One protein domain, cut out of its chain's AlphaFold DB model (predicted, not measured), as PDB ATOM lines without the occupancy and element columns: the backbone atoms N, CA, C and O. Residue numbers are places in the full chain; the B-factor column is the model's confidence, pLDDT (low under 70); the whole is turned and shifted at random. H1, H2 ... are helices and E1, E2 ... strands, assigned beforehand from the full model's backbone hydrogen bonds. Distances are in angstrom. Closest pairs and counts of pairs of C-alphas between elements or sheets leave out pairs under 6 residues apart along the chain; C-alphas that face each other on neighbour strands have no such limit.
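Overview. This is residues 15 to 123 of the 128 residues of an uncharacterized protein of Chloracidobacterium sp. CP2_5A (UniProt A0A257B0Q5). One twisted sheet of six strands, E1 to E6, makes a wall, and two helices, H1 and H2, pack side by side over one of its faces, running across the strands; the other face has no named helix over it. The small hairpin of E1 and E2 lies at one edge, far from the middle, and a long link after E6 loops out at the other edge before H2. The printed part has 109 residues, in the order H1 E1 E2 E3 E4 E5 E6 H2, and the sheet's order E1 - E2 - E3 - E4 - E5 - E6 is antiparallel throughout. The class is mixed, helices and strands, and the whole is compact, with a radius of gyration of the C-alphas of 13.1 A and spans of 34 by 32 by 29 A.

Arrangement. Begin at H1, residues 20 to 37, which is on the sheet at a height of 9.2 A and runs across the strands, at 71 degrees to E2, residues 47 to 53, on the local plane. Its closest C-alphas to E6, residues 88 to 94, are those of Ala 20 and Thr 90, 7.1 A apart. Next come six strands in a meander, each the antiparallel neighbour of the one before. E1, residues 42 to 44, forms a hairpin with E2, where N 42 and O 49 are 2.8 A apart, within hydrogen-bond range. E2 is staggered: it pairs with E1 over residues 47 to 49 and with E3, residues 57 to 62, over residues 49 to 53, with N 50 and O 61 at 2.8 A. Look then for N 58 and O 73 at 2.8 A between E3 and E4, residues 70 to 74, for N 72 and O 79 at 2.8 A between E4 and E5, residues 77 to 83, and for N 80 and O 92 at 2.9 A between E5 and E6. H2, residues 107 to 122, is on the same face as H1, at a height of 8.7 A, and runs across the strands at 89 degrees to E3 on the local plane. The closest C-alphas of H2 and E3 are those of Cys 57 and Thr 114, 6.2 A apart. H1 touches H2 with residues 22 to 29 alone, at a shallow tilt of 26 degrees, the same way; the C-alphas of Leu 26 and Val 115 are closest, 5.7 A apart. In H1 and H2 every O i to N i+4 pair is within hydrogen-bond range.

Along the chain. Find C-alpha 20 at (-25.663, 7.358, -18.081); from there H1 runs 25.0 A to C-alpha 37. E1 is 6.4 A long, E2 19.3 A, E3 17.0 A, E4 13.1 A, E5 20.2 A and E6 18.2 A. H2 runs 22.5 A and ends at C-alpha 122, at (-9.318, -6.152, -28.436).

Size, cuts and confidence. The two C-alphas farthest apart are those of Glu 85 and Tyr 123, 35.0 A. The printed part has no cut. The link from E6 to H2, residues 95 to 106, is long. The mean pLDDT of the printed part is 89.0, and residue 97 and residues 99 to 103 are under 70.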
ATOM      1  N   PHE A  15     -21.877  11.665 -16.076       94.38
ATOM      2  CA  PHE A  15     -22.742  10.996 -17.052       94.38
ATOM      3  C   PHE A  15     -24.204  11.285 -16.726       94.38
ATOM      4  O   PHE A  15     -24.641  11.063 -15.597       94.38
ATOM      5  N   GLY A  16     -24.946  11.795 -17.707       91.62
ATOM      6  CA  GLY A  16     -26.320  12.256 -17.531       91.62
ATOM      7  C   GLY A  16     -27.328  11.523 -18.412       91.62
ATOM      8  O   GLY A  16     -26.977  10.794 -19.340       91.62
ATOM      9  N   GLY A  17     -28.609  11.760 -18.125       90.00
ATOM     10  CA  GLY A  17     -29.730  11.214 -18.889       90.00
ATOM     11  C   GLY A  17     -30.021   9.735 -18.618       90.00
ATOM     12  O   GLY A  17     -29.440   9.104 -17.736       90.00
ATOM     13  N   GLU A  18     -30.948   9.180 -19.398       92.38
ATOM     14  CA  GLU A  18     -31.436   7.799 -19.258       92.38
ATOM     15  C   GLU A  18     -30.341   6.741 -19.488       92.38
ATOM     16  O   GLU A  18     -30.410   5.631 -18.967       92.38
ATOM     17  N   HIS A  19     -29.293   7.091 -20.235       95.12
ATOM     18  CA  HIS A  19     -28.260   6.157 -20.683       95.12
ATOM     19  C   HIS A  19     -26.928   6.294 -19.927       95.12
ATOM     20  O   HIS A  19     -25.932   5.699 -20.334       95.12
ATOM     21  N   ALA A  20     -26.893   7.034 -18.812       95.31
ATOM     22  CA  ALA A  20     -25.663   7.358 -18.081       95.31
ATOM     23  C   ALA A  20     -24.762   6.137 -17.807       95.31
ATOM     24  O   ALA A  20     -23.554   6.190 -18.033       95.31
ATOM     25  N   GLN A  21     -25.347   5.008 -17.393       95.94
ATOM     26  CA  GLN A  21     -24.590   3.797 -17.066       95.94
ATOM     27  C   GLN A  21     -23.880   3.179 -18.281       95.94
ATOM     28  O   GLN A  21     -22.739   2.730 -18.165       95.94
ATOM     29  N   VAL A  22     -24.532   3.125 -19.447       96.88
ATOM     30  CA  VAL A  22     -23.913   2.543 -20.651       96.88
ATOM     31  C   VAL A  22     -22.905   3.512 -21.280       96.88
ATOM     32  O   VAL A  22     -21.881   3.069 -21.800       96.88
ATOM     33  N   ILE A  23     -23.122   4.827 -21.149       96.81
ATOM     34  CA  ILE A  23     -22.136   5.846 -21.537       96.81
ATOM     35  C   ILE A  23     -20.869   5.697 -20.684       96.81
ATOM     36  O   ILE A  23     -19.769   5.654 -21.230       96.81
ATOM     37  N   GLU A  24     -21.002   5.527 -19.365       96.62
ATOM     38  CA  GLU A  24     -19.858   5.293 -18.476       96.62
ATOM     39  C   GLU A  24     -19.058   4.045 -18.892       96.62
ATOM     40  O   GLU A  24     -17.825   4.067 -18.916       96.62
ATOM     41  N   GLN A  25     -19.741   2.952 -19.248       97.06
ATOM     42  CA  GLN A  25     -19.084   1.728 -19.722       97.06
ATOM     43  C   GLN A  25     -18.319   1.953 -21.029       97.06
ATOM     44  O   GLN A  25     -17.176   1.501 -21.147       97.06
ATOM     45  N   LEU A  26     -18.911   2.679 -21.982       97.12
ATOM     46  CA  LEU A  26     -18.229   3.081 -23.209       97.12
ATOM     47  C   LEU A  26     -16.981   3.912 -22.896       97.12
ATOM     48  O   LEU A  26     -15.909   3.616 -23.413       97.12
ATOM     49  N   TYR A  27     -17.090   4.913 -22.026       95.94
ATOM     50  CA  TYR A  27     -15.980   5.812 -21.709       95.94
ATOM     51  C   TYR A  27     -14.830   5.088 -21.000       95.94
ATOM     52  O   TYR A  27     -13.668   5.312 -21.336       95.94
ATOM     53  N   LYS A  28     -15.125   4.149 -20.090       95.31
ATOM     54  CA  LYS A  28     -14.105   3.270 -19.487       95.31
ATOM     55  C   LYS A  28     -13.399   2.405 -20.530       95.31
ATOM     56  O   LYS A  28     -12.188   2.196 -20.445       95.31
ATOM     57  N   LEU A  29     -14.142   1.899 -21.515       95.44
ATOM     58  CA  LEU A  29     -13.564   1.142 -22.619       95.44
ATOM     59  C   LEU A  29     -12.669   2.031 -23.494       95.44
ATOM     60  O   LEU A  29     -11.541   1.632 -23.774       95.44
ATOM     61  N   ILE A  30     -13.129   3.224 -23.883       94.44
ATOM     62  CA  ILE A  30     -12.346   4.193 -24.669       94.44
ATOM     63  C   ILE A  30     -11.067   4.573 -23.929       94.44
ATOM     64  O   ILE A  30      -9.999   4.530 -24.527       94.44
ATOM     65  N   GLU A  31     -11.141   4.875 -22.631       93.25
ATOM     66  CA  GLU A  31      -9.967   5.178 -21.807       93.25
ATOM     67  C   GLU A  31      -8.927   4.050 -21.874       93.25
ATOM     68  O   GLU A  31      -7.730   4.300 -22.050       93.25
ATOM     69  N   ARG A  32      -9.374   2.794 -21.765       92.38
ATOM     70  CA  ARG A  32      -8.484   1.632 -21.848       92.38
ATOM     71  C   ARG A  32      -7.894   1.476 -23.251       92.38
ATOM     72  O   ARG A  32      -6.680   1.350 -23.391       92.38
ATOM     73  N   LEU A  33      -8.729   1.558 -24.288       91.94
ATOM     74  CA  LEU A  33      -8.296   1.491 -25.688       91.94
ATOM     75  C   LEU A  33      -7.294   2.599 -26.028       91.94
ATOM     76  O   LEU A  33      -6.293   2.344 -26.689       91.94
ATOM     77  N   TRP A  34      -7.519   3.810 -25.527       90.31
ATOM     78  CA  TRP A  34      -6.617   4.938 -25.699       90.31
ATOM     79  C   TRP A  34      -5.238   4.665 -25.100       90.31
ATOM     80  O   TRP A  34      -4.218   4.867 -25.758       90.31
ATOM     81  N   LYS A  35      -5.193   4.164 -23.861       88.88
ATOM     82  CA  LYS A  35      -3.933   3.859 -23.169       88.88
ATOM     83  C   LYS A  35      -3.167   2.714 -23.831       88.88
ATOM     84  O   LYS A  35      -1.941   2.769 -23.894       88.88
ATOM     85  N   GLU A  36      -3.872   1.700 -24.327       90.06
ATOM     86  CA  GLU A  36      -3.260   0.455 -24.807       90.06
ATOM     87  C   GLU A  36      -3.034   0.404 -26.328       90.06
ATOM     88  O   GLU A  36      -2.159  -0.328 -26.793       90.06
ATOM     89  N   HIS A  37      -3.799   1.171 -27.112       86.19
ATOM     90  CA  HIS A  37      -3.883   1.012 -28.569       86.19
ATOM     91  C   HIS A  37      -3.845   2.323 -29.373       86.19
ATOM     92  O   HIS A  37      -4.109   2.300 -30.576       86.19
ATOM     93  N   ARG A  38      -3.486   3.474 -28.782       80.69
ATOM     94  CA  ARG A  38      -3.270   4.708 -29.563       80.69
ATOM     95  C   ARG A  38      -2.026   4.574 -30.457       80.69
ATOM     96  O   ARG A  38      -0.898   4.723 -29.998       80.69
ATOM     97  N   THR A  39      -2.198   4.257 -31.739       73.25
ATOM     98  CA  THR A  39      -1.032   4.058 -32.628       73.25
ATOM     99  C   THR A  39      -1.069   4.855 -33.922       73.25
ATOM    100  O   THR A  39      -0.004   5.126 -34.469       73.25
ATOM    101  N   SER A  40      -2.248   5.275 -34.394       73.00
ATOM    102  CA  SER A  40      -2.377   5.894 -35.720       73.00
ATOM    103  C   SER A  40      -3.520   6.913 -35.780       73.00
ATOM    104  O   SER A  40      -4.632   6.544 -36.157       73.00
ATOM    105  N   PRO A  41      -3.284   8.185 -35.416       85.88
ATOM    106  CA  PRO A  41      -4.265   9.232 -35.652       85.88
ATOM    107  C   PRO A  41      -4.360   9.610 -37.133       85.88
ATOM    108  O   PRO A  41      -3.358   9.637 -37.850       85.88
ATOM    109  N   THR A  42      -5.556  10.008 -37.553       84.50
ATOM    110  CA  THR A  42      -5.815  10.696 -38.820       84.50
ATOM    111  C   THR A  42      -5.941  12.193 -38.554       84.50
ATOM    112  O   THR A  42      -6.579  12.601 -37.586       84.50
ATOM    113  N   ARG A  43      -5.349  13.033 -39.408       84.69
ATOM    114  CA  ARG A  43      -5.566  14.487 -39.352       84.69
ATOM    115  C   ARG A  43      -6.893  14.855 -40.014       84.69
ATOM    116  O   ARG A  43      -7.105  14.502 -41.172       84.69
ATOM    117  N   ALA A  44      -7.723  15.612 -39.307       82.56
ATOM    118  CA  ALA A  44      -8.947  16.222 -39.812       82.56
ATOM    119  C   ALA A  44      -8.848  17.743 -39.616       82.56
ATOM    120  O   ALA A  44      -9.142  18.273 -38.549       82.56
ATOM    121  N   GLY A  45      -8.343  18.448 -40.633       86.12
ATOM    122  CA  GLY A  45      -7.947  19.851 -40.479       86.12
ATOM    123  C   GLY A  45      -6.813  19.996 -39.459       86.12
ATOM    124  O   GLY A  45      -5.759  19.368 -39.611       86.12
ATOM    125  N   ASP A  46      -7.049  20.802 -38.425       85.19
ATOM    126  CA  ASP A  46      -6.107  21.023 -37.321       85.19
ATOM    127  C   ASP A  46      -6.262  20.008 -36.173       85.19
ATOM    128  O   ASP A  46      -5.453  20.001 -35.245       85.19
ATOM    129  N   GLU A  47      -7.254  19.115 -36.246       82.62
ATOM    130  CA  GLU A  47      -7.516  18.107 -35.220       82.62
ATOM    131  C   GLU A  47      -6.863  16.758 -35.543       82.62
ATOM    132  O   GLU A  47      -6.704  16.358 -36.703       82.62
ATOM    133  N   LEU A  48      -6.494  16.029 -34.488       87.31
ATOM    134  CA  LEU A  48      -6.114  14.622 -34.571       87.31
ATOM    135  C   LEU A  48      -7.277  13.761 -34.104       87.31
ATOM    136  O   LEU A  48      -7.762  13.917 -32.985       87.31
ATOM    137  N   VAL A  49      -7.670  12.824 -34.957       89.62
ATOM    138  CA  VAL A  49      -8.785  11.913 -34.735       89.62
ATOM    139  C   VAL A  49      -8.267  10.485 -34.659       89.62
ATOM    140  O   VAL A  49      -7.391  10.080 -35.422       89.62
ATOM    141  N   TYR A  50      -8.821   9.712 -33.741       90.75
ATOM    142  CA  TYR A  50      -8.497   8.321 -33.486       90.75
ATOM    143  C   TYR A  50      -9.763   7.494 -33.649       90.75
ATOM    144  O   TYR A  50     -10.843   7.902 -33.227       90.75
ATOM    145  N   ALA A  51      -9.618   6.322 -34.257       92.75
ATOM    146  CA  ALA A  51     -10.713   5.395 -34.465       92.75
ATOM    147  C   ALA A  51     -10.367   4.039 -33.849       92.75
ATOM    148  O   ALA A  51      -9.313   3.468 -34.137       92.75
ATOM    149  N   PHE A  52     -11.271   3.516 -33.029       93.62
ATOM    150  CA  PHE A  52     -11.210   2.160 -32.492       93.62
ATOM    151  C   PHE A  52     -12.372   1.367 -33.063       93.62
ATOM    152  O   PHE A  52     -13.520   1.778 -32.927       93.62
ATOM    153  N   GLY A  53     -12.105   0.249 -33.727       92.75
ATOM    154  CA  GLY A  53     -13.152  -0.380 -34.518       92.75
ATOM    155  C   GLY A  53     -12.867  -1.801 -34.956       92.75
ATOM    156  O   GLY A  53     -11.736  -2.285 -34.923       92.75
ATOM    157  N   ASN A  54     -13.932  -2.448 -35.404       91.00
ATOM    158  CA  ASN A  54     -13.930  -3.711 -36.123       91.00
ATOM    159  C   ASN A  54     -14.860  -3.588 -37.352       91.00
ATOM    160  O   ASN A  54     -15.213  -2.486 -37.763       91.00
ATOM    161  N   LEU A  55     -15.248  -4.711 -37.963       88.69
ATOM    162  CA  LEU A  55     -16.111  -4.705 -39.152       88.69
ATOM    163  C   LEU A  55     -17.552  -4.231 -38.890       88.69
ATOM    164  O   LEU A  55     -18.234  -3.850 -39.835       88.69
ATOM    165  N   ASP A  56     -18.030  -4.288 -37.646       89.94
ATOM    166  CA  ASP A  56     -19.422  -3.989 -37.294       89.94
ATOM    167  C   ASP A  56     -19.605  -2.645 -36.567       89.94
ATOM    168  O   ASP A  56     -20.729  -2.134 -36.508       89.94
ATOM    169  N   CYS A  57     -18.540  -2.104 -35.966       92.81
ATOM    170  CA  CYS A  57     -18.585  -0.857 -35.209       92.81
ATOM    171  C   CYS A  57     -17.259  -0.097 -35.239       92.81
ATOM    172  O   CYS A  57     -16.182  -0.697 -35.262       92.81
ATOM    173  N   VAL A  58     -17.354   1.228 -35.183       94.25
ATOM    174  CA  VAL A  58     -16.231   2.155 -35.057       94.25
ATOM    175  C   VAL A  58     -16.596   3.221 -34.029       94.25
ATOM    176  O   VAL A  58     -17.683   3.784 -34.077       94.25
ATOM    177  N   VAL A  59     -15.681   3.505 -33.110       95.25
ATOM    178  CA  VAL A  59     -15.747   4.629 -32.176       95.25
ATOM    179  C   VAL A  59     -14.680   5.631 -32.573       95.25
ATOM    180  O   VAL A  59     -13.507   5.270 -32.681       95.25
ATOM    181  N   VAL A  60     -15.091   6.873 -32.790       93.00
ATOM    182  CA  VAL A  60     -14.239   7.978 -33.219       93.00
ATOM    183  C   VAL A  60     -14.123   8.983 -32.080       93.00
ATOM    184  O   VAL A  60     -15.127   9.397 -31.507       93.00
ATOM    185  N   VAL A  61     -12.890   9.357 -31.745       92.12
ATOM    186  CA  VAL A  61     -12.565  10.353 -30.715       92.12
ATOM    187  C   VAL A  61     -11.482  11.292 -31.228       92.12
ATOM    188  O   VAL A  61     -10.664  10.893 -32.057       92.12
ATOM    189  N   ASN A  62     -11.428  12.523 -30.733       87.94
ATOM    190  CA  ASN A  62     -10.329  13.436 -31.047       87.94
ATOM    191  C   ASN A  62      -9.193  13.342 -29.998       87.94
ATOM    192  O   ASN A  62      -9.192  12.479 -29.117       87.94
ATOM    193  N   GLN A  63      -8.199  14.228 -30.092       84.62
ATOM    194  CA  GLN A  63      -7.065  14.292 -29.161       84.62
ATOM    195  C   GLN A  63      -7.425  14.663 -27.716       84.62
ATOM    196  O   GLN A  63      -6.628  14.389 -26.821       84.62
ATOM    197  N   ASP A  64      -8.601  15.251 -27.486       83.38
ATOM    198  CA  ASP A  64      -9.123  15.560 -26.150       83.38
ATOM    199  C   ASP A  64      -9.818  14.339 -25.512       83.38
ATOM    200  O   ASP A  64     -10.235  14.390 -24.353       83.38
ATOM    201  N   VAL A  65      -9.885  13.225 -26.254       80.75
ATOM    202  CA  VAL A  65     -10.309  11.877 -25.852       80.75
ATOM    203  C   VAL A  65     -11.728  11.837 -25.294       80.75
ATOM    204  O   VAL A  65     -12.666  11.561 -26.034       80.75
ATOM    205  N   LEU A  66     -11.886  12.083 -23.990       82.56
ATOM    206  CA  LEU A  66     -13.167  12.042 -23.279       82.56
ATOM    207  C   LEU A  66     -13.741  13.444 -23.028       82.56
ATOM    208  O   LEU A  66     -14.836  13.571 -22.485       82.56
ATOM    209  N   GLY A  67     -12.986  14.495 -23.359       78.00
ATOM    210  CA  GLY A  67     -13.395  15.892 -23.201       78.00
ATOM    211  C   GLY A  67     -14.133  16.473 -24.407       78.00
ATOM    212  O   GLY A  67     -14.560  17.624 -24.353       78.00
ATOM    213  N   ALA A  68     -14.273  15.698 -25.481       83.38
ATOM    214  CA  ALA A  68     -14.868  16.127 -26.740       83.38
ATOM    215  C   ALA A  68     -15.952  15.150 -27.212       83.38
ATOM    216  O   ALA A  68     -16.306  14.199 -26.515       83.38
ATOM    217  N   LEU A  69     -16.489  15.414 -28.404       90.06
ATOM    218  CA  LEU A  69     -17.434  14.534 -29.075       90.06
ATOM    219  C   LEU A  69     -16.826  13.138 -29.272       90.06
ATOM    220  O   LEU A  69     -15.720  12.987 -29.795       90.06
ATOM    221  N   VAL A  70     -17.593  12.127 -28.880       94.31
ATOM    222  CA  VAL A  70     -17.340  10.722 -29.186       94.31
ATOM    223  C   VAL A  70     -18.434  10.252 -30.135       94.31
ATOM    224  O   VAL A  70     -19.597  10.185 -29.739       94.31
ATOM    225  N   GLU A  71     -18.065   9.894 -31.362       94.56
ATOM    226  CA  GLU A  71     -19.002   9.345 -32.348       94.56
ATOM    227  C   GLU A  71     -18.927   7.818 -32.338       94.56
ATOM    228  O   GLU A  71     -17.848   7.224 -32.388       94.56
ATOM    229  N   VAL A  72     -20.080   7.163 -32.307       95.31
ATOM    230  CA  VAL A  72     -20.213   5.709 -32.344       95.31
ATOM    231  C   VAL A  72     -20.971   5.332 -33.602       95.31
ATOM    232  O   VAL A  72     -22.158   5.616 -33.720       95.31
ATOM    233  N   LYS A  73     -20.293   4.662 -34.533       93.75
ATOM    234  CA  LYS A  73     -20.841   4.264 -35.832       93.75
ATOM    235  C   LYS A  73     -21.006   2.762 -35.886       93.75
ATOM    236  O   LYS A  73     -20.039   2.021 -35.693       93.75
ATOM    237  N   THR A  74     -22.225   2.289 -36.126       92.50
ATOM    238  CA  THR A  74     -22.531   0.855 -36.133       92.50
ATOM    239  C   THR A  74     -23.516   0.492 -37.232       92.50
ATOM    240  O   THR A  74     -24.234   1.330 -37.772       92.50
ATOM    241  N   LYS A  75     -23.646  -0.806 -37.508       88.62
ATOM    242  CA  LYS A  75     -24.714  -1.309 -38.384       88.62
ATOM    243  C   LYS A  75     -26.141  -1.066 -37.864       88.62
ATOM    244  O   LYS A  75     -27.072  -1.180 -38.657       88.62
ATOM    245  N   LEU A  76     -26.305  -0.797 -36.565       89.81
ATOM    246  CA  LEU A  76     -27.593  -0.574 -35.889       89.81
ATOM    247  C   LEU A  76     -27.968   0.910 -35.780       89.81
ATOM    248  O   LEU A  76     -28.995   1.225 -35.186       89.81
ATOM    249  N   GLY A  77     -27.125   1.798 -36.310       91.81
ATOM    250  CA  GLY A  77     -27.282   3.242 -36.214       91.81
ATOM    251  C   GLY A  77     -26.058   3.906 -35.596       91.81
ATOM    252  O   GLY A  77     -25.102   3.237 -35.175       91.81
ATOM    253  N   ASN A  78     -26.119   5.234 -35.549       93.56
ATOM    254  CA  ASN A  78     -25.040   6.089 -35.086       93.56
ATOM    255  C   ASN A  78     -25.464   6.824 -33.809       93.56
ATOM    256  O   ASN A  78     -26.625   7.215 -33.661       93.56
ATOM    257  N   VAL A  79     -24.535   6.982 -32.872       95.06
ATOM    258  CA  VAL A  79     -24.756   7.678 -31.600       95.06
ATOM    259  C   VAL A  79     -23.622   8.654 -31.353       95.06
ATOM    260  O   VAL A  79     -22.456   8.270 -31.393       95.06
ATOM    261  N   ASP A  80     -23.988   9.876 -30.995       95.19
ATOM    262  CA  ASP A  80     -23.058  10.918 -30.586       95.19
ATOM    263  C   ASP A  80     -23.122  11.086 -29.071       95.19
ATOM    264  O   ASP A  80     -24.200  11.269 -28.500       95.19
ATOM    265  N   CYS A  81     -21.965  11.020 -28.418       95.56
ATOM    266  CA  CYS A  81     -21.808  11.273 -26.992       95.56
ATOM    267  C   CYS A  81     -21.046  12.584 -26.788       95.56
ATOM    268  O   CYS A  81     -19.881  12.687 -27.170       95.56
ATOM    269  N   GLN A  82     -21.675  13.563 -26.141       93.31
ATOM    270  CA  GLN A  82     -21.072  14.872 -25.877       93.31
ATOM    271  C   GLN A  82     -21.582  15.480 -24.569       93.31
ATOM    272  O   GLN A  82     -22.670  15.139 -24.089       93.31
ATOM    273  N   ALA A  83     -20.796  16.390 -23.996       91.75
ATOM    274  CA  ALA A  83     -21.201  17.159 -22.828       91.75
ATOM    275  C   ALA A  83     -22.316  18.157 -23.186       91.75
ATOM    276  O   ALA A  83     -22.220  18.882 -24.176       91.75
ATOM    277  N   ASN A  84     -23.362  18.208 -22.365       91.00
ATOM    278  CA  ASN A  84     -24.394  19.240 -22.430       91.00
ATOM    279  C   ASN A  84     -23.937  20.543 -21.740       91.00
ATOM    280  O   ASN A  84     -22.826  20.640 -21.215       91.00
ATOM    281  N   GLU A  85     -24.812  21.553 -21.690       89.06
ATOM    282  CA  GLU A  85     -24.528  22.849 -21.047       89.06
ATOM    283  C   GLU A  85     -24.198  22.736 -19.546       89.06
ATOM    284  O   GLU A  85     -23.547  23.610 -18.977       89.06
ATOM    285  N   GLN A  86     -24.636  21.658 -18.893       89.81
ATOM    286  CA  GLN A  86     -24.385  21.363 -17.481       89.81
ATOM    287  C   GLN A  86     -23.080  20.577 -17.264       89.81
ATOM    288  O   GLN A  86     -22.703  20.317 -16.115       89.81
ATOM    289  N   GLY A  87     -22.383  20.215 -18.347       88.75
ATOM    290  CA  GLY A  87     -21.165  19.409 -18.330       88.75
ATOM    291  C   GLY A  87     -21.411  17.910 -18.143       88.75
ATOM    292  O   GLY A  87     -20.453  17.172 -17.914       88.75
ATOM    293  N   ASP A  88     -22.664  17.452 -18.216       92.88
ATOM    294  CA  ASP A  88     -22.990  16.030 -18.192       92.88
ATOM    295  C   ASP A  88     -22.894  15.460 -19.612       92.88
ATOM    296  O   ASP A  88     -23.471  15.995 -20.558       92.88
ATOM    297  N   ILE A  89     -22.180  14.353 -19.763       94.50
ATOM    298  CA  ILE A  89     -22.075  13.614 -21.013       94.50
ATOM    299  C   ILE A  89     -23.385  12.873 -21.248       94.50
ATOM    300  O   ILE A  89     -23.818  12.062 -20.425       94.50
ATOM    301  N   THR A  90     -23.997  13.156 -22.390       95.38
ATOM    302  CA  THR A  90     -25.255  12.562 -22.847       95.38
ATOM    303  C   THR A  90     -25.071  11.938 -24.220       95.38
ATOM    304  O   THR A  90     -24.166  12.333 -24.952       95.38
ATOM    305  N   ALA A  91     -25.924  10.973 -24.559       95.56
ATOM    306  CA  ALA A  91     -25.894  10.270 -25.833       95.56
ATOM    307  C   ALA A  91     -27.178  10.524 -26.629       95.56
ATOM    308  O   ALA A  91     -28.278  10.417 -26.080       95.56
ATOM    309  N   THR A  92     -27.038  10.818 -27.917       93.75
ATOM    310  CA  THR A  92     -28.155  11.063 -28.836       93.75
ATOM    311  C   THR A  92     -27.981  10.264 -30.116       93.75
ATOM    312  O   THR A  92     -26.861  10.108 -30.595       93.75
ATOM    313  N   LEU A  93     -29.085   9.779 -30.690       92.75
ATOM    314  CA  LEU A  93     -29.050   9.190 -32.027       92.75
ATOM    315  C   LEU A  93     -28.625  10.249 -33.042       92.75
ATOM    316  O   LEU A  93     -29.196  11.341 -33.082       92.75
ATOM    317  N   ASN A  94     -27.655   9.897 -33.874       88.88
ATOM    318  CA  ASN A  94     -27.289  10.676 -35.038       88.88
ATOM    319  C   ASN A  94     -28.082  10.143 -36.239       88.88
ATOM    320  O   ASN A  94     -27.867   9.021 -36.697       88.88
ATOM    321  N   ALA A  95     -29.033  10.956 -36.699       78.88
ATOM    322  CA  ALA A  95     -29.938  10.650 -37.804       78.88
ATOM    323  C   ALA A  95     -29.483  11.283 -39.130       78.88
ATOM    324  O   ALA A  95     -30.320  11.539 -39.998       78.88
ATOM    325  N   ASP A  96     -28.193  11.617 -39.294       78.12
ATOM    326  CA  ASP A  96     -27.709  12.114 -40.582       78.12
ATOM    327  C   ASP A  96     -27.860  11.000 -41.638       78.12
ATOM    328  O   ASP A  96     -27.167   9.976 -41.579       78.12
ATOM    329  N   PRO A  97     -28.728  11.190 -42.650       65.06
ATOM    330  CA  PRO A  97     -28.994  10.168 -43.657       65.06
ATOM    331  C   PRO A  97     -27.765   9.843 -44.519       65.06
ATOM    332  O   PRO A  97     -27.775   8.857 -45.258       65.06
ATOM    333  N   LYS A  98     -26.709  10.665 -44.467       71.69
ATOM    334  CA  LYS A  98     -25.451  10.449 -45.192       71.69
ATOM    335  C   LYS A  98     -24.482   9.532 -44.458       71.69
ATOM    336  O   LYS A  98     -23.592   8.986 -45.106       71.69
ATOM    337  N   GLU A  99     -24.629   9.366 -43.146       67.38
ATOM    338  CA  GLU A  99     -23.673   8.595 -42.348       67.38
ATOM    339  C   GLU A  99     -23.919   7.083 -42.394       67.38
ATOM    340  O   GLU A  99     -23.024   6.312 -42.057       67.38
ATOM    341  N   GLY A 100     -25.065   6.645 -42.927       57.69
ATOM    342  CA  GLY A 100     -25.371   5.233 -43.155       57.69
ATOM    343  C   GLY A 100     -25.535   4.419 -41.863       57.69
ATOM    344  O   GLY A 100     -24.951   4.699 -40.824       57.69
ATOM    345  N   GLY A 101     -26.369   3.382 -41.928       59.53
ATOM    346  CA  GLY A 101     -26.738   2.547 -40.783       59.53
ATOM    347  C   GLY A 101     -28.198   2.124 -40.905       59.53
ATOM    348  O   GLY A 101     -28.989   2.813 -41.546       59.53
ATOM    349  N   ARG A 102     -28.572   0.965 -40.356       61.91
ATOM    350  CA  ARG A 102     -29.997   0.660 -40.171       61.91
ATOM    351  C   ARG A 102     -30.452   1.394 -38.921       61.91
ATOM    352  O   ARG A 102     -29.836   1.189 -37.888       61.91
ATOM    353  N   GLU A 103     -31.502   2.201 -38.986       64.94
ATOM    354  CA  GLU A 103     -32.069   2.921 -37.828       64.94
ATOM    355  C   GLU A 103     -32.915   1.992 -36.932       64.94
ATOM    356  O   GLU A 103     -34.016   2.331 -36.508       64.94
ATOM    357  N   ASP A 104     -32.421   0.778 -36.679       70.12
ATOM    358  CA  ASP A 104     -33.166  -0.268 -35.971       70.12
ATOM    359  C   ASP A 104     -32.841  -0.297 -34.462       70.12
ATOM    360  O   ASP A 104     -33.539  -0.963 -33.695       70.12
ATOM    361  N   GLY A 105     -31.762   0.367 -34.027       78.12
ATOM    362  CA  GLY A 105     -31.302   0.385 -32.637       78.12
ATOM    363  C   GLY A 105     -31.607   1.697 -31.915       78.12
ATOM    364  O   GLY A 105     -31.379   2.780 -32.446       78.12
ATOM    365  N   ASP A 106     -32.055   1.604 -30.663       91.75
ATOM    366  CA  ASP A 106     -32.019   2.742 -29.741       91.75
ATOM    367  C   ASP A 106     -30.591   2.995 -29.215       91.75
ATOM    368  O   ASP A 106     -29.677   2.178 -29.388       91.75
ATOM    369  N   VAL A 107     -30.390   4.140 -28.551       94.50
ATOM    370  CA  VAL A 107     -29.084   4.545 -28.001       94.50
ATOM    371  C   VAL A 107     -28.493   3.454 -27.109       94.50
ATOM    372  O   VAL A 107     -27.329   3.083 -27.262       94.50
ATOM    373  N   ALA A 108     -29.287   2.901 -26.189       95.31
ATOM    374  CA  ALA A 108     -28.809   1.885 -25.260       95.31
ATOM    375  C   ALA A 108     -28.336   0.623 -25.996       95.31
ATOM    376  O   ALA A 108     -27.287   0.068 -25.665       95.31
ATOM    377  N   THR A 109     -29.077   0.182 -27.008       95.12
ATOM    378  CA  THR A 109     -28.764  -0.991 -27.825       95.12
ATOM    379  C   THR A 109     -27.470  -0.787 -28.605       95.12
ATOM    380  O   THR A 109     -26.591  -1.652 -28.564       95.12
ATOM    381  N   ILE A 110     -27.316   0.367 -29.259       95.75
ATOM    382  CA  ILE A 110     -26.119   0.710 -30.039       95.75
ATOM    383  C   ILE A 110     -24.879   0.762 -29.138       95.75
ATOM    384  O   ILE A 110     -23.844   0.167 -29.458       95.75
ATOM    385  N   LEU A 111     -24.979   1.422 -27.981       96.75
ATOM    386  CA  LEU A 111     -23.850   1.563 -27.066       96.75
ATOM    387  C   LEU A 111     -23.458   0.226 -26.418       96.75
ATOM    388  O   LEU A 111     -22.275  -0.115 -26.396       96.75
ATOM    389  N   ASN A 112     -24.427  -0.584 -25.976       96.94
ATOM    390  CA  ASN A 112     -24.152  -1.919 -25.433       96.94
ATOM    391  C   ASN A 112     -23.512  -2.843 -26.476       96.94
ATOM    392  O   ASN A 112     -22.562  -3.571 -26.170       96.94
ATOM    393  N   PHE A 113     -24.017  -2.811 -27.715       95.62
ATOM    394  CA  PHE A 113     -23.429  -3.549 -28.827       95.62
ATOM    395  C   PHE A 113     -21.964  -3.156 -29.030       95.62
ATOM    396  O   PHE A 113     -21.098  -4.028 -29.085       95.62
ATOM    397  N   THR A 114     -21.689  -1.852 -29.073       96.56
ATOM    398  CA  THR A 114     -20.347  -1.300 -29.286       96.56
ATOM    399  C   THR A 114     -19.377  -1.720 -28.187       96.56
ATOM    400  O   THR A 114     -18.309  -2.256 -28.488       96.56
ATOM    401  N   VAL A 115     -19.759  -1.546 -26.915       97.00
ATOM    402  CA  VAL A 115     -18.923  -1.930 -25.765       97.00
ATOM    403  C   VAL A 115     -18.535  -3.400 -25.857       97.00
ATOM    404  O   VAL A 115     -17.356  -3.739 -25.776       97.00
ATOM    405  N   ARG A 116     -19.516  -4.277 -26.091       95.62
ATOM    406  CA  ARG A 116     -19.272  -5.715 -26.205       95.62
ATOM    407  C   ARG A 116     -18.392  -6.056 -27.408       95.62
ATOM    408  O   ARG A 116     -17.452  -6.830 -27.265       95.62
ATOM    409  N   ALA A 117     -18.701  -5.517 -28.583       94.88
ATOM    410  CA  ALA A 117     -18.018  -5.871 -29.824       94.88
ATOM    411  C   ALA A 117     -16.538  -5.456 -29.812       94.88
ATOM    412  O   ALA A 117     -15.680  -6.210 -30.279       94.88
ATOM    413  N   LEU A 118     -16.229  -4.283 -29.258       95.00
ATOM    414  CA  LEU A 118     -14.855  -3.809 -29.120       95.00
ATOM    415  C   LEU A 118     -14.112  -4.507 -27.975       95.00
ATOM    416  O   LEU A 118     -12.948  -4.864 -28.154       95.00
ATOM    417  N   ASP A 119     -14.762  -4.770 -26.836       94.12
ATOM    418  CA  ASP A 119     -14.151  -5.561 -25.758       94.12
ATOM    419  C   ASP A 119     -13.756  -6.967 -26.252       94.12
ATOM    420  O   ASP A 119     -12.617  -7.408 -26.072       94.12
ATOM    421  N   ASP A 120     -14.660  -7.629 -26.982       93.31
ATOM    422  CA  ASP A 120     -14.423  -8.944 -27.584       93.31
ATOM    423  C   ASP A 120     -13.261  -8.912 -28.597       93.31
ATOM    424  O   ASP A 120     -12.423  -9.821 -28.609       93.31
ATOM    425  N   TYR A 121     -13.195  -7.872 -29.436       93.12
ATOM    426  CA  TYR A 121     -12.175  -7.727 -30.477       93.12
ATOM    427  C   TYR A 121     -10.771  -7.482 -29.908       93.12
ATOM    428  O   TYR A 121      -9.830  -8.169 -30.308       93.12
ATOM    429  N   TYR A 122     -10.627  -6.548 -28.964       91.56
ATOM    430  CA  TYR A 122      -9.318  -6.152 -28.436       91.56
ATOM    431  C   TYR A 122      -8.809  -7.070 -27.313       91.56
ATOM    432  O   TYR A 122      -7.595  -7.255 -27.189       91.56
ATOM    433  N   TYR A 123      -9.697  -7.681 -26.516       89.38
ATOM    434  CA  TYR A 123      -9.288  -8.348 -25.271       89.38
ATOM    435  C   TYR A 123      -9.645  -9.834 -25.188       89.38
ATOM    436  O   TYR A 123      -8.850 -10.604 -24.650       89.38
TER     437      TYR A 123